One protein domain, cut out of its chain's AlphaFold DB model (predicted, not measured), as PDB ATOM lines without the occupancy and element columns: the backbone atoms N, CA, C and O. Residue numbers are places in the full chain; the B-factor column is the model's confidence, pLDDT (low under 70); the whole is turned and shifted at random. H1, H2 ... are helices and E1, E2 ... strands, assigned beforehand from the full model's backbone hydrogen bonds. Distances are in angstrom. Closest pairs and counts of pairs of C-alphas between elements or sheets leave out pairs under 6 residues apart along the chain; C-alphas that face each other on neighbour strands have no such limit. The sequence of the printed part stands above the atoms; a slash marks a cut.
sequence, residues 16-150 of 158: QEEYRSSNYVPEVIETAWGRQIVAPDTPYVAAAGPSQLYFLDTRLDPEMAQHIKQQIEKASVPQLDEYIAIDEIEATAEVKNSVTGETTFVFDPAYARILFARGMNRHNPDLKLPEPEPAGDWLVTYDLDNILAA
ATOM      1  N   GLN A  16      15.964  43.275 -36.585       94.25
ATOM      2  CA  GLN A  16      16.722  44.392 -37.156       94.25
ATOM      3  C   GLN A  16      16.354  44.571 -38.636       94.25
ATOM      4  O   GLN A  16      17.000  44.030 -39.539       94.25
ATOM      5  N   GLU A  17      15.252  45.283 -38.877       93.12
ATOM      6  CA  GLU A  17      14.677  45.502 -40.211       93.12
ATOM      7  C   GLU A  17      15.617  46.250 -41.168       93.12
ATOM      8  O   GLU A  17      15.503  46.106 -42.387       93.12
ATOM      9  N   GLU A  18      16.596  46.998 -40.654       92.56
ATOM     10  CA  GLU A  18      17.610  47.668 -41.468       92.56
ATOM     11  C   GLU A  18      18.410  46.694 -42.344       92.56
ATOM     12  O   GLU A  18      18.796  47.065 -43.452       92.56
ATOM     13  N   TYR A  19      18.582  45.441 -41.903       91.12
ATOM     14  CA  TYR A  19      19.265  44.391 -42.665       91.12
ATOM     15  C   TYR A  19      18.297  43.509 -43.477       91.12
ATOM     16  O   TYR A  19      18.728  42.730 -44.326       91.12
ATOM     17  N   ARG A  20      16.982  43.635 -43.254       87.88
ATOM     18  CA  ARG A  20      15.919  42.929 -44.005       87.88
ATOM     19  C   ARG A  20      15.351  43.764 -45.150       87.88
ATOM     20  O   ARG A  20      14.691  43.234 -46.042       87.88
ATOM     21  N   SER A  21      15.592  45.071 -45.114       83.44
ATOM     22  CA  SER A  21      15.153  46.026 -46.124       83.44
ATOM     23  C   SER A  21      15.648  45.649 -47.520       83.44
ATOM     24  O   SER A  21      16.790  45.231 -47.696       83.44
ATOM     25  N   SER A  22      14.829  45.909 -48.543       76.38
ATOM     26  CA  SER A  22      15.202  45.704 -49.950       76.38
ATOM     27  C   SER A  22      16.427  46.519 -50.385       76.38
ATOM     28  O   SER A  22      17.001  46.254 -51.437       76.38
ATOM     29  N   ASN A  23      16.798  47.538 -49.606       84.38
ATOM     30  CA  ASN A  23      17.945  48.403 -49.868       84.38
ATOM     31  C   ASN A  23      19.231  47.921 -49.185       84.38
ATOM     32  O   ASN A  23      20.296  48.480 -49.450       84.38
ATOM     33  N   TYR A  24      19.149  46.929 -48.296       87.44
ATOM     34  CA  TYR A  24      20.335  46.356 -47.682       87.44
ATOM     35  C   TYR A  24      21.058  45.447 -48.674       87.44
ATOM     36  O   TYR A  24      20.460  44.570 -49.299       87.44
ATOM     37  N   VAL A  25      22.366  45.651 -48.801       90.44
ATOM     38  CA  VAL A  25      23.241  44.837 -49.642       90.44
ATOM     39  C   VAL A  25      24.297  44.214 -48.732       90.44
ATOM     40  O   VAL A  25      25.184  44.945 -48.284       90.44
ATOM     41  N   PRO A  26      24.231  42.900 -48.444       91.69
ATOM     42  CA  PRO A  26      25.217  42.265 -47.586       91.69
ATOM     43  C   PRO A  26      26.603  42.258 -48.237       91.69
ATOM     44  O   PRO A  26      26.781  42.356 -49.462       91.69
ATOM     45  N   GLU A  27      27.619  42.139 -47.392       93.81
ATOM     46  CA  GLU A  27      28.960  41.820 -47.854       93.81
ATOM     47  C   GLU A  27      29.005  40.377 -48.372       93.81
ATOM     48  O   GLU A  27      28.337  39.490 -47.844       93.81
ATOM     49  N   VAL A  28      29.765  40.165 -49.447       93.88
ATOM     50  CA  VAL A  28      29.946  38.862 -50.093       93.88
ATOM     51  C   VAL A  28      31.436  38.662 -50.287       93.88
ATOM     52  O   VAL A  28      32.098  39.538 -50.850       93.88
ATOM     53  N   ILE A  29      31.933  37.514 -49.848       92.25
ATOM     54  CA  ILE A  29      33.326  37.095 -49.973       92.25
ATOM     55  C   ILE A  29      33.424  35.844 -50.848       92.25
ATOM     56  O   ILE A  29      32.485  35.052 -50.937       92.25
ATOM     57  N   GLU A  30      34.569  35.669 -51.503       91.81
ATOM     58  CA  GLU A  30      34.918  34.433 -52.205       91.81
ATOM     59  C   GLU A  30      35.689  33.523 -51.243       91.81
ATOM     60  O   GLU A  30      36.664  33.951 -50.621       91.81
ATOM     61  N   THR A  31      35.262  32.269 -51.122       89.88
ATOM     62  CA  THR A  31      35.931  31.243 -50.309       89.88
ATOM     63  C   THR A  31      36.353  30.066 -51.189       89.88
ATOM     64  O   THR A  31      35.929  29.950 -52.340       89.88
ATOM     65  N   ALA A  32      37.147  29.140 -50.646       89.44
ATOM     66  CA  ALA A  32      37.487  27.893 -51.340       89.44
ATOM     67  C   ALA A  32      36.252  27.036 -51.700       89.44
ATOM     68  O   ALA A  32      36.314  26.230 -52.626       89.44
ATOM     69  N   TRP A  33      35.128  27.239 -51.004       86.19
ATOM     70  CA  TRP A  33      33.858  26.539 -51.216       86.19
ATOM     71  C   TRP A  33      32.852  27.350 -52.045       86.19
ATOM     72  O   TRP A  33      31.709  26.930 -52.222       86.19
ATOM     73  N   GLY A  34      33.275  28.501 -52.572       90.38
ATOM     74  CA  GLY A  34      32.454  29.425 -53.345       90.38
ATOM     75  C   GLY A  34      32.080  30.692 -52.577       90.38
ATOM     76  O   GLY A  34      32.638  31.004 -51.521       90.38
ATOM     77  N   ARG A  35      31.141  31.449 -53.144       91.88
ATOM     78  CA  ARG A  35      30.695  32.732 -52.595       91.88
ATOM     79  C   ARG A  35      29.909  32.547 -51.318       91.88
ATOM     80  O   ARG A  35      29.045  31.677 -51.236       91.88
ATOM     81  N   GLN A  36      30.153  33.444 -50.377       93.00
ATOM     82  CA  GLN A  36      29.468  33.441 -49.106       93.00
ATOM     83  C   GLN A  36      29.145  34.861 -48.646       93.00
ATOM     84  O   GLN A  36      29.969  35.767 -48.768       93.00
ATOM     85  N   ILE A  37      27.952  35.049 -48.090       94.19
ATOM     86  CA  ILE A  37      27.590  36.290 -47.412       94.19
ATOM     87  C   ILE A  37      28.211  36.373 -46.020       94.19
ATOM     88  O   ILE A  37      28.336  35.377 -45.306       94.19
ATOM     89  N   VAL A  38      28.541  37.593 -45.617       94.44
ATOM     90  CA  VAL A  38      29.009  37.899 -44.267       94.44
ATOM     91  C   VAL A  38      27.854  38.516 -43.486       94.44
ATOM     92  O   VAL A  38      27.195  39.443 -43.963       94.44
ATOM     93  N   ALA A  39      27.583  37.979 -42.297       96.31
ATOM     94  CA  ALA A  39      26.597  38.562 -41.399       96.31
ATOM     95  C   ALA A  39      27.097  39.907 -40.847       96.31
ATOM     96  O   ALA A  39      28.294  40.052 -40.590       96.31
ATOM     97  N   PRO A  40      26.207  40.889 -40.634       95.94
ATOM     98  CA  PRO A  40      26.591  42.148 -40.011       95.94
ATOM     99  C   PRO A  40      27.108  41.934 -38.579       95.94
ATOM    100  O   PRO A  40      26.778  40.948 -37.908       95.94
ATOM    101  N   ASP A  41      27.905  42.894 -38.104       95.81
ATOM    102  CA  ASP A  41      28.476  42.895 -36.753       95.81
ATOM    103  C   ASP A  41      27.420  43.292 -35.707       95.81
ATOM    104  O   ASP A  41      27.317  44.427 -35.248       95.81
ATOM    105  N   THR A  42      26.536  42.343 -35.424       96.88
ATOM    106  CA  THR A  42      25.419  42.447 -34.481       96.88
ATOM    107  C   THR A  42      25.110  41.059 -33.930       96.88
ATOM    108  O   THR A  42      25.203  40.077 -34.676       96.88
ATOM    109  N   PRO A  43      24.708  40.923 -32.658       97.50
ATOM    110  CA  PRO A  43      24.338  39.622 -32.109       97.50
ATOM    111  C   PRO A  43      23.032  39.083 -32.706       97.50
ATOM    112  O   PRO A  43      22.777  37.890 -32.610       97.50
ATOM    113  N   TYR A  44      22.213  39.926 -33.348       97.62
ATOM    114  CA  TYR A  44      20.855  39.572 -33.776       97.62
ATOM    115  C   TYR A  44      20.741  39.047 -35.212       97.62
ATOM    116  O   TYR A  44      19.641  38.741 -35.668       97.62
ATOM    117  N   VAL A  45      21.849  38.947 -35.947       97.62
ATOM    118  CA  VAL A  45      21.850  38.458 -37.332       97.62
ATOM    119  C   VAL A  45      23.006  37.489 -37.522       97.62
ATOM    120  O   VAL A  45      24.162  37.857 -37.319       97.62
ATOM    121  N   ALA A  46      22.688  36.259 -37.911       97.75
ATOM    122  CA  ALA A  46      23.628  35.160 -38.083       97.75
ATOM    123  C   ALA A  46      23.739  34.757 -39.556       97.75
ATOM    124  O   ALA A  46      22.735  34.730 -40.272       97.75
ATOM    125  N   ALA A  47      24.934  34.386 -40.007       97.06
ATOM    126  CA  ALA A  47      25.088  33.706 -41.288       97.06
ATOM    127  C   ALA A  47      24.552  32.269 -41.169       97.06
ATOM    128  O   ALA A  47      25.041  31.468 -40.378       97.06
ATOM    129  N   ALA A  48      23.537  31.943 -41.965       95.69
ATOM    130  CA  ALA A  48      22.843  30.653 -41.940       95.69
ATOM    131  C   ALA A  48      23.045  29.840 -43.227       95.69
ATOM    132  O   ALA A  48      22.291  28.918 -43.525       95.69
ATOM    133  N   GLY A  49      24.072  30.188 -43.998       93.75
ATOM    134  CA  GLY A  49      24.474  29.495 -45.213       93.75
ATOM    135  C   GLY A  49      25.194  30.436 -46.180       93.75
ATOM    136  O   GLY A  49      25.404  31.608 -45.860       93.75
ATOM    137  N   PRO A  50      25.529  29.964 -47.394       93.62
ATOM    138  CA  PRO A  50      26.253  30.761 -48.386       93.62
ATOM    139  C   PRO A  50      25.542  32.062 -48.780       93.62
ATOM    140  O   PRO A  50      26.190  33.050 -49.107       93.62
ATOM    141  N   SER A  51      24.208  32.084 -48.740       94.06
ATOM    142  CA  SER A  51      23.397  33.221 -49.187       94.06
ATOM    143  C   SER A  51      22.262  33.594 -48.236       94.06
ATOM    144  O   SER A  51      21.334  34.294 -48.640       94.06
ATOM    145  N   GLN A  52      22.304  33.135 -46.984       95.12
ATOM    146  CA  GLN A  52      21.172  33.258 -46.066       95.12
ATOM    147  C   GLN A  52      21.558  33.908 -44.742       95.12
ATOM    148  O   GLN A  52      22.531  33.493 -44.111       95.12
ATOM    149  N   LEU A  53      20.780  34.903 -44.311       97.00
ATOM    150  CA  LEU A  53      20.880  35.486 -42.971       97.00
ATOM    151  C   LEU A  53      19.696  35.036 -42.123       97.00
ATOM    152  O   LEU A  53      18.545  35.130 -42.554       97.00
ATOM    153  N   TYR A  54      19.992  34.574 -40.912       96.00
ATOM    154  CA  TYR A  54      19.006  34.262 -39.890       96.00
ATOM    155  C   TYR A  54      18.902  35.421 -38.902       96.00
ATOM    156  O   TYR A  54      19.901  35.879 -38.353       96.00
ATOM    157  N   PHE A  55      17.682  35.883 -38.673       96.38
ATOM    158  CA  PHE A  55      17.352  37.018 -37.831       96.38
ATOM    159  C   PHE A  55      16.845  36.526 -36.491       96.38
ATOM    160  O   PHE A  55      15.827  35.844 -36.427       96.38
ATOM    161  N   LEU A  56      17.555  36.880 -35.431       95.50
ATOM    162  CA  LEU A  56      17.156  36.609 -34.063       95.50
ATOM    163  C   LEU A  56      16.253  37.726 -33.546       95.50
ATOM    164  O   LEU A  56      16.307  38.870 -33.999       95.50
ATOM    165  N   ASP A  57      15.419  37.363 -32.583       94.81
ATOM    166  CA  ASP A  57      14.491  38.284 -31.948       94.81
ATOM    167  C   ASP A  57      15.260  39.340 -31.146       94.81
ATOM    168  O   ASP A  57      16.068  39.014 -30.276       94.81
ATOM    169  N   THR A  58      15.016  40.617 -31.419       95.44
ATOM    170  CA  THR A  58      15.706  41.723 -30.743       95.44
ATOM    171  C   THR A  58      15.261  41.913 -29.296       95.44
ATOM    172  O   THR A  58      15.882  42.678 -28.563       95.44
ATOM    173  N   ARG A  59      14.216  41.196 -28.855       94.62
ATOM    174  CA  ARG A  59      13.816  41.112 -27.442       94.62
ATOM    175  C   ARG A  59      14.762  40.250 -26.605       94.62
ATOM    176  O   ARG A  59      14.696  40.316 -25.379       94.62
ATOM    177  N   LEU A  60      15.606  39.436 -27.243       93.44
ATOM    178  CA  LEU A  60      16.631  38.654 -26.558       93.44
ATOM    179  C   LEU A  60      17.672  39.585 -25.947       93.44
ATOM    180  O   LEU A  60      18.054  40.601 -26.543       93.44
ATOM    181  N   ASP A  61      18.188  39.193 -24.783       94.44
ATOM    182  CA  ASP A  61      19.397  39.828 -24.294       94.44
ATOM    183  C   ASP A  61      20.545  39.602 -25.307       94.44
ATOM    184  O   ASP A  61      20.592  38.561 -25.978       94.44
ATOM    185  N   PRO A  62      21.450  40.582 -25.476       96.69
ATOM    186  CA  PRO A  62      22.519  40.489 -26.467       96.69
ATOM    187  C   PRO A  62      23.430  39.267 -26.296       96.69
ATOM    188  O   PRO A  62      23.933  38.756 -27.293       96.69
ATOM    189  N   GLU A  63      23.650  38.795 -25.066       96.81
ATOM    190  CA  GLU A  63      24.540  37.663 -24.788       96.81
ATOM    191  C   GLU A  63      23.910  36.345 -25.254       96.81
ATOM    192  O   GLU A  63      24.558  35.552 -25.940       96.81
ATOM    193  N   MET A  64      22.624  36.141 -24.972       94.81
ATOM    194  CA  MET A  64      21.847  35.007 -25.461       94.81
ATOM    195  C   MET A  64      21.717  35.046 -26.984       94.81
ATOM    196  O   MET A  64      21.924  34.023 -27.633       94.81
ATOM    197  N   ALA A  65      21.431  36.209 -27.578       96.38
ATOM    198  CA  ALA A  65      21.400  36.346 -29.034       96.38
ATOM    199  C   ALA A  65      22.760  35.985 -29.655       96.38
ATOM    200  O   ALA A  65      22.820  35.185 -30.588       96.38
ATOM    201  N   GLN A  66      23.859  36.480 -29.080       97.56
ATOM    202  CA  GLN A  66      25.210  36.155 -29.527       97.56
ATOM    203  C   GLN A  66      25.522  34.659 -29.402       97.56
ATOM    204  O   GLN A  66      26.143  34.081 -30.296       97.56
ATOM    205  N   HIS A  67      25.086  34.024 -28.315       96.94
ATOM    206  CA  HIS A  67      25.248  32.589 -28.122       96.94
ATOM    207  C   HIS A  67      24.509  31.798 -29.207       96.94
ATOM    208  O   HIS A  67      25.109  30.953 -29.869       96.94
ATOM    209  N   ILE A  68      23.236  32.119 -29.456       96.44
ATOM    210  CA  ILE A  68      22.435  31.474 -30.505       96.44
ATOM    211  C   ILE A  68      23.071  31.698 -31.883       96.44
ATOM    212  O   ILE A  68      23.209  30.749 -32.657       96.44
ATOM    213  N   LYS A  69      23.509  32.929 -32.176       97.56
ATOM    214  CA  LYS A  69      24.208  33.284 -33.417       97.56
ATOM    215  C   LYS A  69      25.414  32.378 -33.653       97.56
ATOM    216  O   LYS A  69      25.534  31.817 -34.738       97.56
ATOM    217  N   GLN A  70      26.253  32.165 -32.640       97.50
ATOM    218  CA  GLN A  70      27.416  31.282 -32.759       97.50
ATOM    219  C   GLN A  70      27.026  29.833 -33.080       97.50
ATOM    220  O   GLN A  70      27.661  29.226 -33.940       97.50
ATOM    221  N   GLN A  71      25.977  29.291 -32.445       97.62
ATOM    222  CA  GLN A  71      25.485  27.938 -32.748       97.62
ATOM    223  C   GLN A  71      25.029  27.825 -34.215       97.62
ATOM    224  O   GLN A  71      25.343  26.847 -34.888       97.62
ATOM    225  N   ILE A  72      24.319  28.833 -34.737       96.62
ATOM    226  CA  ILE A  72      23.851  28.854 -36.134       96.62
ATOM    227  C   ILE A  72      25.031  28.950 -37.100       96.62
ATOM    228  O   ILE A  72      25.126  28.152 -38.035       96.62
ATOM    229  N   GLU A  73      25.936  29.903 -36.879       97.25
ATOM    230  CA  GLU A  73      27.055  30.162 -37.787       97.25
ATOM    231  C   GLU A  73      28.005  28.970 -37.848       97.25
ATOM    232  O   GLU A  73      28.355  28.532 -38.940       97.25
ATOM    233  N   LYS A  74      28.344  28.367 -36.702       96.75
ATOM    234  CA  LYS A  74      29.196  27.170 -36.668       96.75
ATOM    235  C   LYS A  74      28.563  25.949 -37.333       96.75
ATOM    236  O   LYS A  74      29.294  25.103 -37.838       96.75
ATOM    237  N   ALA A  75      27.235  25.852 -37.365       95.69
ATOM    238  CA  ALA A  75      26.546  24.775 -38.074       95.69
ATOM    239  C   ALA A  75      26.394  25.032 -39.582       95.69
ATOM    240  O   ALA A  75      26.271  24.077 -40.348       95.69
ATOM    241  N   SER A  76      26.365  26.298 -40.006       94.38
ATOM    242  CA  SER A  76      25.914  26.675 -41.355       94.38
ATOM    243  C   SER A  76      27.023  27.205 -42.258       94.38
ATOM    244  O   SER A  76      26.888  27.176 -43.482       94.38
ATOM    245  N   VAL A  77      28.105  27.718 -41.670       92.69
ATOM    246  CA  VAL A  77      29.233  28.307 -42.387       92.69
ATOM    247  C   VAL A  77      30.397  27.317 -42.404       92.69
ATOM    248  O   VAL A  77      31.047  27.132 -41.374       92.69
ATOM    249  N   PRO A  78      30.698  26.690 -43.555       87.31
ATOM    250  CA  PRO A  78      31.829  25.780 -43.650       87.31
ATOM    251  C   PRO A  78      33.152  26.542 -43.518       87.31
ATOM    252  O   PRO A  78      33.338  27.603 -44.114       87.31
ATOM    253  N   GLN A  79      34.095  25.965 -42.777       88.88
ATOM    254  CA  GLN A  79      35.487  26.412 -42.726       88.88
ATOM    255  C   GLN A  79      36.368  25.349 -43.386       88.88
ATOM    256  O   GLN A  79      36.075  24.161 -43.297       88.88
ATOM    257  N   LEU A  80      37.427  25.771 -44.088       87.81
ATOM    258  CA  LEU A  80      38.239  24.878 -44.931       87.81
ATOM    259  C   LEU A  80      38.824  23.685 -44.167       87.81
ATOM    260  O   LEU A  80      38.822  22.573 -44.690       87.81
ATOM    261  N   ASP A  81      39.270  23.928 -42.939       92.44
ATOM    262  CA  ASP A  81      39.932  22.935 -42.099       92.44
ATOM    263  C   ASP A  81      39.042  22.469 -40.941       92.44
ATOM    264  O   ASP A  81      39.561  22.012 -39.926       92.44
ATOM    265  N   GLU A  82      37.715  22.613 -41.036       94.56
ATOM    266  CA  GLU A  82      36.786  22.164 -39.994       94.56
ATOM    267  C   GLU A  82      35.728  21.193 -40.535       94.56
ATOM    268  O   GLU A  82      35.250  21.315 -41.663       94.56
ATOM    269  N   TYR A  83      35.314  20.239 -39.701       95.50
ATOM    270  CA  TYR A  83      34.149  19.392 -39.954       95.50
ATOM    271  C   TYR A  83      33.303  19.225 -38.691       95.50
ATOM    272  O   TYR A  83      33.803  19.337 -37.571       95.50
ATOM    273  N   ILE A  84      32.013  18.940 -38.875       97.06
ATOM    274  CA  ILE A  84      31.080  18.682 -37.774       97.06
ATOM    275  C   ILE A  84      31.099  17.182 -37.469       97.06
ATOM    276  O   ILE A  84      30.732  16.365 -38.315       97.06
ATOM    277  N   ALA A  85      31.529  16.821 -36.264       96.94
ATOM    278  CA  ALA A  85      31.399  15.481 -35.714       96.94
ATOM    279  C   ALA A  85      30.102  15.400 -34.898       96.94
ATOM    280  O   ALA A  85      29.862  16.230 -34.024       96.94
ATOM    281  N   ILE A  86      29.265  14.409 -35.198       97.12
ATOM    282  CA  ILE A  86      27.961  14.204 -34.561       97.12
ATOM    283  C   ILE A  86      28.017  12.891 -33.784       97.12
ATOM    284  O   ILE A  86      28.370  11.860 -34.356       97.12
ATOM    285  N   ASP A  87      27.641  12.928 -32.507       95.44
ATOM    286  CA  ASP A  87      27.376  11.730 -31.713       95.44
ATOM    287  C   ASP A  87      25.863  11.510 -31.633       95.44
ATOM    288  O   ASP A  87      25.116  12.270 -31.015       95.44
ATOM    289  N   GLU A  88      25.397  10.458 -32.293       92.19
ATOM    290  CA  GLU A  88      23.978  10.119 -32.427       92.19
ATOM    291  C   GLU A  88      23.478   9.221 -31.286       92.19
ATOM    292  O   GLU A  88      22.299   8.878 -31.233       92.19
ATOM    293  N   ILE A  89      24.355   8.818 -30.366       90.88
ATOM    294  CA  ILE A  89      23.983   8.106 -29.142       90.88
ATOM    295  C   ILE A  89      23.718   9.135 -28.043       90.88
ATOM    296  O   ILE A  89      22.686   9.079 -27.375       90.88
ATOM    297  N   GLU A  90      24.612  10.111 -27.893       93.75
ATOM    298  CA  GLU A  90      24.475  11.190 -26.909       93.75
ATOM    299  C   GLU A  90      23.625  12.368 -27.421       93.75
ATOM    300  O   GLU A  90      23.170  13.219 -26.642       93.75
ATOM    301  N   ALA A  91      23.360  12.388 -28.731       94.19
ATOM    302  CA  ALA A  91      22.712  13.481 -29.445       94.19
ATOM    303  C   ALA A  91      23.438  14.815 -29.197       94.19
ATOM    304  O   ALA A  91      22.828  15.812 -28.794       94.19
ATOM    305  N   THR A  92      24.755  14.797 -29.406       96.81
ATOM    306  CA  THR A  92      25.672  15.937 -29.281       96.81
ATOM    307  C   THR A  92      26.405  16.171 -30.603       96.81
ATOM    308  O   THR A  92      26.357  15.352 -31.523       96.81
ATOM    309  N   ALA A  93      27.040  17.333 -30.734       97.88
ATOM    310  CA  ALA A  93      27.858  17.654 -31.891       97.88
ATOM    311  C   ALA A  93      29.026  18.555 -31.488       97.88
ATOM    312  O   ALA A  93      28.934  19.343 -30.542       97.88
ATOM    313  N   GLU A  94      30.105  18.482 -32.252       98.06
ATOM    314  CA  GLU A  94      31.295  19.306 -32.089       98.06
ATOM    315  C   GLU A  94      31.909  19.639 -33.450       98.06
ATOM    316  O   GLU A  94      31.754  18.900 -34.420       98.06
ATOM    317  N   VAL A  95      32.609  20.765 -33.530       98.00
ATOM    318  CA  VAL A  95      33.433  21.119 -34.683       98.00
ATOM    319  C   VAL A  95      34.863  20.700 -34.388       98.00
ATOM    320  O   VAL A  95      35.401  21.022 -33.327       98.00
ATOM    321  N   LYS A  96      35.478  19.990 -35.332       98.00
ATOM    322  CA  LYS A  96      36.862  19.529 -35.240       98.00
ATOM    323  C   LYS A  96      37.699  20.080 -36.364       98.00
ATOM    324  O   LYS A  96      37.255  20.111 -37.509       98.00
ATOM    325  N   ASN A  97      38.938  20.419 -36.037       96.56
ATOM    326  CA  ASN A  97      39.940  20.699 -37.042       96.56
ATOM    327  C   ASN A  97      40.299  19.403 -37.793       96.56
ATOM    328  O   ASN A  97      40.655  18.398 -37.176       96.56
ATOM    329  N   SER A  98      40.226  19.408 -39.122       94.12
ATOM    330  CA  SER A  98      40.480  18.226 -39.953       94.12
ATOM    331  C   SER A  98      41.957  17.830 -40.032       94.12
ATOM    332  O   SER A  98      42.260  16.701 -40.412       94.12
ATOM    333  N   VAL A  99      42.876  18.740 -39.694       94.69
ATOM    334  CA  VAL A  99      44.329  18.518 -39.731       94.69
ATOM    335  C   VAL A  99      44.848  18.032 -38.378       94.69
ATOM    336  O   VAL A  99      45.617  17.074 -38.330       94.69
ATOM    337  N   THR A 100      44.439  18.672 -37.279       96.00
ATOM    338  CA  THR A 100      44.925  18.352 -35.924       96.00
ATOM    339  C   THR A 100      44.031  17.364 -35.177       96.00
ATOM    340  O   THR A 100      44.499  16.696 -34.258       96.00
ATOM    341  N   GLY A 101      42.755  17.251 -35.557       94.94
ATOM    342  CA  GLY A 101      41.747  16.468 -34.838       94.94
ATOM    343  C   GLY A 101      41.232  17.131 -33.554       94.94
ATOM    344  O   GLY A 101      40.411  16.538 -32.857       94.94
ATOM    345  N   GLU A 102      41.698  18.339 -33.231       97.19
ATOM    346  CA  GLU A 102      41.283  19.074 -32.036       97.19
ATOM    347  C   GLU A 102      39.860  19.620 -32.180       97.19
ATOM    348  O   GLU A 102      39.471  20.116 -33.240       97.19
ATOM    349  N   THR A 103      39.093  19.567 -31.092       97.81
ATOM    350  CA  THR A 103      37.772  20.193 -31.015       97.81
ATOM    351  C   THR A 103      37.926  21.711 -30.924       97.81
ATOM    352  O   THR A 103      38.494  22.228 -29.963       97.81
ATOM    353  N   THR A 104      37.401  22.434 -31.914       96.69
ATOM    354  CA  THR A 104      37.434  23.906 -31.980       96.69
ATOM    355  C   THR A 104      36.142  24.543 -31.477       96.69
ATOM    356  O   THR A 104      36.128  25.726 -31.137       96.69
ATOM    357  N   PHE A 105      35.054  23.772 -31.398       98.00
ATOM    358  CA  PHE A 105      33.773  24.228 -30.867       98.00
ATOM    359  C   PHE A 105      32.929  23.047 -30.386       98.00
ATOM    360  O   PHE A 105      32.889  22.008 -31.038       98.00
ATOM    361  N   VAL A 106      32.204  23.221 -29.282       98.19
ATOM    362  CA  VAL A 106      31.227  22.243 -28.785       98.19
ATOM    363  C   VAL A 106      29.849  22.882 -28.862       98.19
ATOM    364  O   VAL A 106      29.635  23.953 -28.289       98.19
ATOM    365  N   PHE A 107      28.923  22.237 -29.569       98.00
ATOM    366  CA  PHE A 107      27.550  22.722 -29.629       98.00
ATOM    367  C   PHE A 107      26.862  22.482 -28.288       98.00
ATOM    368  O   PHE A 107      27.039  21.435 -27.663       98.00
ATOM    369  N   ASP A 108      26.021  23.426 -27.870       96.75
ATOM    370  CA  ASP A 108      25.126  23.151 -26.751       96.75
ATOM    371  C   ASP A 108      24.150  22.029 -27.180       96.75
ATOM    372  O   ASP A 108      23.532  22.128 -28.254       96.75
ATOM    373  N   PRO A 109      24.001  20.949 -26.384       94.31
ATOM    374  CA  PRO A 109      23.163  19.805 -26.732       94.31
ATOM    375  C   PRO A 109      21.731  20.167 -27.140       94.31
ATOM    376  O   PRO A 109      21.155  19.498 -27.999       94.31
ATOM    377  N   ALA A 110      21.134  21.213 -26.558       92.81
ATOM    378  CA  ALA A 110      19.780  21.636 -26.917       92.81
ATOM    379  C   ALA A 110      19.696  22.134 -28.370       92.81
ATOM    380  O   ALA A 110      18.725  21.843 -29.069       92.81
ATOM    381  N   TYR A 111      20.730  22.836 -28.836       93.81
ATOM    382  CA  TYR A 111      20.813  23.365 -30.194       93.81
ATOM    383  C   TYR A 111      21.246  22.285 -31.182       93.81
ATOM    384  O   TYR A 111      20.633  22.158 -32.243       93.81
ATOM    385  N   ALA A 112      22.233  21.458 -30.816       94.94
ATOM    386  CA  ALA A 112      22.703  20.342 -31.639       94.94
ATOM    387  C   ALA A 112      21.550  19.403 -32.032       94.94
ATOM    388  O   ALA A 112      21.391  19.056 -33.202       94.94
ATOM    389  N   ARG A 113      20.689  19.068 -31.065       94.06
ATOM    390  CA  ARG A 113      19.520  18.199 -31.267       94.06
ATOM    391  C   ARG A 113      18.501  18.732 -32.261       94.06
ATOM    392  O   ARG A 113      17.711  17.944 -32.761       94.06
ATOM    393  N   ILE A 114      18.491  20.035 -32.525       93.00
ATOM    394  CA  ILE A 114      17.572  20.659 -33.483       93.00
ATOM    395  C   ILE A 114      18.276  20.903 -34.813       93.00
ATOM    396  O   ILE A 114      17.746  20.516 -35.852       93.00
ATOM    397  N   LEU A 115      19.481  21.475 -34.786       93.69
ATOM    398  CA  LEU A 115      20.286  21.744 -35.983       93.69
ATOM    399  C   LEU A 115      20.571  20.464 -36.774       93.69
ATOM    400  O   LEU A 115      20.493  20.460 -38.001       93.69
ATOM    401  N   PHE A 116      20.836  19.364 -36.069       94.75
ATOM    402  CA  PHE A 116      21.203  18.084 -36.670       94.75
ATOM    403  C   PHE A 116      20.112  17.015 -36.537       94.75
ATOM    404  O   PHE A 116      20.358  15.862 -36.892       94.75
ATOM    405  N   ALA A 117      18.900  17.389 -36.099       94.19
ATOM    406  CA  ALA A 117      17.783  16.475 -35.830       94.19
ATOM    407  C   ALA A 117      17.558  15.466 -36.961       94.19
ATOM    408  O   ALA A 117      17.503  14.262 -36.734       94.19
ATOM    409  N   ARG A 118      17.483  15.963 -38.199       92.31
ATOM    410  CA  ARG A 118      17.221  15.146 -39.389       92.31
ATOM    411  C   ARG A 118      18.325  14.120 -39.655       92.31
ATOM    412  O   ARG A 118      18.033  13.003 -40.072       92.31
ATOM    413  N   GLY A 119      19.586  14.501 -39.444       92.81
ATOM    414  CA  GLY A 119      20.732  13.598 -39.586       92.81
ATOM    415  C   GLY A 119      20.719  12.539 -38.490       92.81
ATOM    416  O   GLY A 119      20.632  11.352 -38.785       92.81
ATOM    417  N   MET A 120      20.663  12.989 -37.236       95.12
ATOM    418  CA  MET A 120      20.621  12.127 -36.057       95.12
ATOM    419  C   MET A 120      19.456  11.126 -36.111       95.12
ATOM    420  O   MET A 120      19.664   9.937 -35.906       95.12
ATOM    421  N   ASN A 121      18.242  11.560 -36.470       94.75
ATOM    422  CA  ASN A 121      17.077  10.676 -36.612       94.75
ATOM    423  C   ASN A 121      17.222   9.676 -37.764       94.75
ATOM    424  O   ASN A 121      16.695   8.568 -37.692       94.75
ATOM    425  N   ARG A 122      17.900  10.056 -38.855       93.88
ATOM    426  CA  ARG A 122      18.113   9.158 -39.998       93.88
ATOM    427  C   ARG A 122      19.003   7.978 -39.616       93.88
ATOM    428  O   ARG A 122      18.773   6.876 -40.109       93.88
ATOM    429  N   HIS A 123      20.016   8.216 -38.794       94.06
ATOM    430  CA  HIS A 123      20.981   7.197 -38.394       94.06
ATOM    431  C   HIS A 123      20.594   6.482 -37.091       94.06
ATOM    432  O   HIS A 123      20.826   5.280 -36.970       94.06
ATOM    433  N   ASN A 124      19.922   7.178 -36.170       94.25
ATOM    434  CA  ASN A 124      19.347   6.633 -34.944       94.25
ATOM    435  C   ASN A 124      17.862   7.046 -34.791       94.25
ATOM    436  O   ASN A 124      17.541   8.019 -34.099       94.25
ATOM    437  N   PRO A 125      16.926   6.300 -35.413       92.94
ATOM    438  CA  PRO A 125      15.496   6.623 -35.388       92.94
ATOM    439  C   PRO A 125      14.849   6.599 -33.998       92.94
ATOM    440  O   PRO A 125      13.769   7.167 -33.818       92.94
ATOM    441  N   ASP A 126      15.481   5.955 -33.013       94.31
ATOM    442  CA  ASP A 126      14.959   5.873 -31.649       94.31
ATOM    443  C   ASP A 126      15.071   7.204 -30.892       94.31
ATOM    444  O   ASP A 126      14.298   7.427 -29.956       94.31
ATOM    445  N   LEU A 127      15.952   8.118 -31.331       91.56
ATOM    446  CA  LEU A 127      16.094   9.451 -30.736       91.56
ATOM    447  C   LEU A 127      14.818  10.291 -30.853       91.56
ATOM    448  O   LEU A 127      14.490  11.038 -29.931       91.56
ATOM    449  N   LYS A 128      14.107  10.180 -31.987       91.44
ATOM    450  CA  LYS A 128      12.851  10.899 -32.275       91.44
ATOM    451  C   LYS A 128      12.951  12.401 -31.984       91.44
ATOM    452  O   LYS A 128      12.043  12.995 -31.393       91.44
ATOM    453  N   LEU A 129      14.069  13.013 -32.372       91.38
ATOM    454  CA  LEU A 129      14.304  14.439 -32.182       91.38
ATOM    455  C   LEU A 129      13.300  15.252 -33.005       91.38
ATOM    456  O   LEU A 129      12.960  14.851 -34.121       91.38
ATOM    457  N   PRO A 130      12.823  16.393 -32.483       86.81
ATOM    458  CA  PRO A 130      11.956  17.275 -33.246       86.81
ATOM    459  C   PRO A 130      12.735  17.870 -34.423       86.81
ATOM    460  O   PRO A 130      13.732  18.562 -34.228       86.81
ATOM    461  N   GLU A 131      12.273  17.615 -35.646       85.62
ATOM    462  CA  GLU A 131      12.825  18.282 -36.825       85.62
ATOM    463  C   GLU A 131      12.278  19.716 -36.911       85.62
ATOM    464  O   GLU A 131      11.071  19.919 -36.740       85.62
ATOM    465  N   PRO A 132      13.138  20.724 -37.136       78.88
ATOM    466  CA  PRO A 132      12.700  22.109 -37.189       78.88
ATOM    467  C   PRO A 132      11.802  22.357 -38.403       78.88
ATOM    468  O   PRO A 132      12.107  21.956 -39.528       78.88
ATOM    469  N   GLU A 133      10.705  23.078 -38.176       80.19
ATOM    470  CA  GLU A 133       9.908  23.659 -39.253       80.19
ATOM    471  C   GLU A 133      10.733  24.686 -40.051       80.19
ATOM    472  O   GLU A 133      11.725  25.222 -39.538       80.19
ATOM    473  N   PRO A 134      10.329  25.013 -41.293       81.06
ATOM    474  CA  PRO A 134      10.962  26.079 -42.055       81.06
ATOM    475  C   PRO A 134      11.076  27.372 -41.240       81.06
ATOM    476  O   PRO A 134      10.130  27.800 -40.575       81.06
ATOM    477  N   ALA A 135      12.234  28.027 -41.328       84.88
ATOM    478  CA  ALA A 135      12.521  29.233 -40.555       84.88
ATOM    479  C   ALA A 135      11.544  30.392 -40.842       84.88
ATOM    480  O   ALA A 135      11.350  31.246 -39.977       84.88
ATOM    481  N   GLY A 136      10.884  30.396 -42.007       88.38
ATOM    482  CA  GLY A 136       9.875  31.389 -42.376       88.38
ATOM    483  C   GLY A 136      10.461  32.796 -42.354       88.38
ATOM    484  O   GLY A 136      11.551  33.019 -42.878       88.38
ATOM    485  N   ASP A 137       9.779  33.716 -41.675       87.94
ATOM    486  CA  ASP A 137      10.216  35.110 -41.562       87.94
ATOM    487  C   ASP A 137      11.579  35.269 -40.883       87.94
ATOM    488  O   ASP A 137      12.184  36.321 -41.005       87.94
ATOM    489  N   TRP A 138      12.108  34.264 -40.189       92.06
ATOM    490  CA  TRP A 138      13.398  34.364 -39.504       92.06
ATOM    491  C   TRP A 138      14.585  34.244 -40.467       92.06
ATOM    492  O   TRP A 138      15.702  34.547 -40.073       92.06
ATOM    493  N   LEU A 139      14.374  33.826 -41.718       94.12
ATOM    494  CA  LEU A 139      15.442  33.576 -42.686       94.12
ATOM    495  C   LEU A 139      15.236  34.407 -43.953       94.12
ATOM    496  O   LEU A 139      14.209  34.296 -44.620       94.12
ATOM    497  N   VAL A 140      16.244  35.190 -44.327       94.38
ATOM    498  CA  VAL A 140      16.266  35.936 -45.591       94.38
ATOM    499  C   VAL A 140      17.317  35.324 -46.504       94.38
ATOM    500  O   VAL A 140      18.456  35.118 -46.095       94.38
ATOM    501  N   THR A 141      16.929  35.031 -47.746       93.50
ATOM    502  CA  THR A 141      17.836  34.521 -48.783       93.50
ATOM    503  C   THR A 141      18.152  35.630 -49.776       93.50
ATOM    504  O   THR A 141      17.243  36.272 -50.301       93.50
ATOM    505  N   TYR A 142      19.436  35.832 -50.048       91.25
ATOM    506  CA  TYR A 142      19.943  36.846 -50.960       91.25
ATOM    507  C   TYR A 142      20.383  36.226 -52.285       91.25
ATOM    508  O   TYR A 142      20.899  35.110 -52.337       91.25
ATOM    509  N   ASP A 143      20.225  36.986 -53.364       90.12
ATOM    510  CA  ASP A 143      20.764  36.634 -54.673       90.12
ATOM    511  C   ASP A 143      22.172  37.229 -54.830       90.12
ATOM    512  O   ASP A 143      22.346  38.441 -55.005       90.12
ATOM    513  N   LEU A 144      23.184  36.363 -54.736       88.75
ATOM    514  CA  LEU A 144      24.590  36.770 -54.754       88.75
ATOM    515  C   LEU A 144      25.015  37.341 -56.109       88.75
ATOM    516  O   LEU A 144      25.820  38.274 -56.152       88.75
ATOM    517  N   ASP A 145      24.461  36.827 -57.208       86.06
ATOM    518  CA  ASP A 145      24.796  37.295 -58.552       86.06
ATOM    519  C   ASP A 145      24.248  38.705 -58.776       86.06
ATOM    520  O   ASP A 145      24.957  39.588 -59.272       86.06
ATOM    521  N   ASN A 146      23.019  38.957 -58.321       85.75
ATOM    522  CA  ASN A 146      22.422  40.287 -58.359       85.75
ATOM    523  C   ASN A 146      23.199  41.301 -57.504       85.75
ATOM    524  O   ASN A 146      23.434  42.428 -57.957       85.75
ATOM    525  N   ILE A 147      23.657  40.907 -56.310       85.56
ATOM    526  CA  ILE A 147      24.476  41.763 -55.434       85.56
ATOM    527  C   ILE A 147      25.781  42.174 -56.127       85.56
ATOM    528  O   ILE A 147      26.132  43.359 -56.160       85.56
ATOM    529  N   LEU A 148      26.499  41.218 -56.717       82.44
ATOM    530  CA  LEU A 148      27.774  41.488 -57.383       82.44
ATOM    531  C   LEU A 148      27.588  42.318 -58.661       82.44
ATOM    532  O   LEU A 148      28.353  43.254 -58.908       82.44
ATOM    533  N   ALA A 149      26.531  42.053 -59.432       82.50
ATOM    534  CA  ALA A 149      26.192  42.841 -60.614       82.50
ATOM    535  C   ALA A 149      25.829  44.298 -60.272       82.50
ATOM    536  O   ALA A 149      26.061  45.202 -61.083       82.50
ATOM    537  N   ALA A 150      25.243  44.552 -59.098       77.19
ATOM    538  CA  ALA A 150      24.977  45.905 -58.611       77.19
ATOM    539  C   ALA A 150      26.271  46.621 -58.184       77.19
ATOM    540  O   ALA A 150      26.478  47.772 -58.575       77.19
TER     541      ALA A 150
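AT A GLANCE: This is residues 16 to 150 of the 158 residues of an uncharacterized protein of Aspergillus lacticoffeatus (strain CBS 101883) (UniProt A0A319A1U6). Helix H1 stands between two small three-stranded sheets, with E3, E4 and E8 close on one side and E5, E6 and E7 more loosely on the other. Hairpin E1 and E2 and short helix H4 lie toward one end of the whole; H2 is over the second sheet, H3 makes a far corner, and residues 124 to 138 run back from H3 to bring E8 into the first sheet. The printed part has 135 residues, with four named helices and eight named strands in the order E1 E2 E3 E4 H1 E5 E6 E7 H2 H3 E8 H4. Both larger sheets run in the order just named and are antiparallel, as is the pair E1 and E2; the class is mixed, helices and strands. The whole is compact, with a radius of gyration of the C-alphas of 15.9 A and spans of 47 by 36 by 27 A.

HOW THE PARTS SIT: E1, residues 27 to 31, and E2, residues 34 to 38, form an antiparallel hairpin, with N 29 and O 36 2.8 A apart, within hydrogen-bond range. E3, residues 45 to 47, and E4, residues 52 to 55, form the next hairpin, with N 46 and O 54 at 2.8 A. The closest C-alphas of E2 and E3, those of Val 38 and Ala 47, are 6.5 A apart. E8, residues 139 to 141, is the antiparallel neighbour of E4, with N 53 and O 140 at 2.9 A. H1, residues 62 to 76, is on one face of the sheet E3 E4 E8, in two layers, a helix over a sheet. Its height over this sheet is 5.8 A, and it runs along the strands, at 17 degrees to E3 on the local plane. It lies only just over E3, on which 3 of its C-alphas fall; the closest C-alphas of the two, those of Ala 46 and Lys 69, are 5.1 A apart. E5, residues 82 to 87, E6, residues 92 to 97, and E7, residues 103 to 106, form a meander, each strand the antiparallel neighbour of the one before. N 85 and O 94 are 2.8 A apart, and so are N 95 and O 105. H1 is on this sheet too, at a height of 12.0 A. H2, residues 109 to 115, is on the same face, over E6 at a height of 7.4 A; the C-alphas of Thr 92 and Pro 109, their closest, are 5.3 A apart. H1 and H2 only just touch, with 3 pairs of C-alphas within 8 A, by residues 71 to 75 of H1 alone; the closest C-alphas are those of Gln 71 and Tyr 111, 7.0 A apart, and the tilt is steep, 53 degrees, the same way. H3, residues 117 to 123, is close to H2 but not clearly touching, about perpendicular at 87 degrees, with the C-alphas of Arg 113 and Met 120 closest at 7.8 A. H4, residues 144 to 150, comes closest to E1 at the C-alphas of Val 28 and Leu 144, 7.4 A apart, and is apart from H1. Every O i to N i+4 pair is within hydrogen-bond range in H1, H3 and H4; in H2 2 of 3 are.

IN THESE COORDINATES: E1 begins at C-alpha 27, (28.960, 41.820, -47.854), and E1 and E2 each measure 12.9 A from first to last C-alpha. E3 measures 7.0 A and E4 9.8 A. H1, the longest helix, measures 20.6 A and begins at C-alpha 62, (22.519, 40.489, -26.467). E5 measures 16.3 A, E6 16.9 A and E7 7.2 A. H2 measures 9.9 A, H3 10.1 A and E8 6.6 A. H4 measures 9.9 A and ends at C-alpha 150, (24.977, 45.905, -58.611).

THE WHOLE: The two C-alphas farthest apart, those of Asp 126 and Ala 150, are 49.3 A apart. The printed part has no cut. The link from H3 to E8, 15 residues, is long; E2 to E3 and E4 to H1 are short but not tight, and the other links are tight. The mean pLDDT of the printed part is 93.0, and no printed residue is under 70; the mean of H4 is 84.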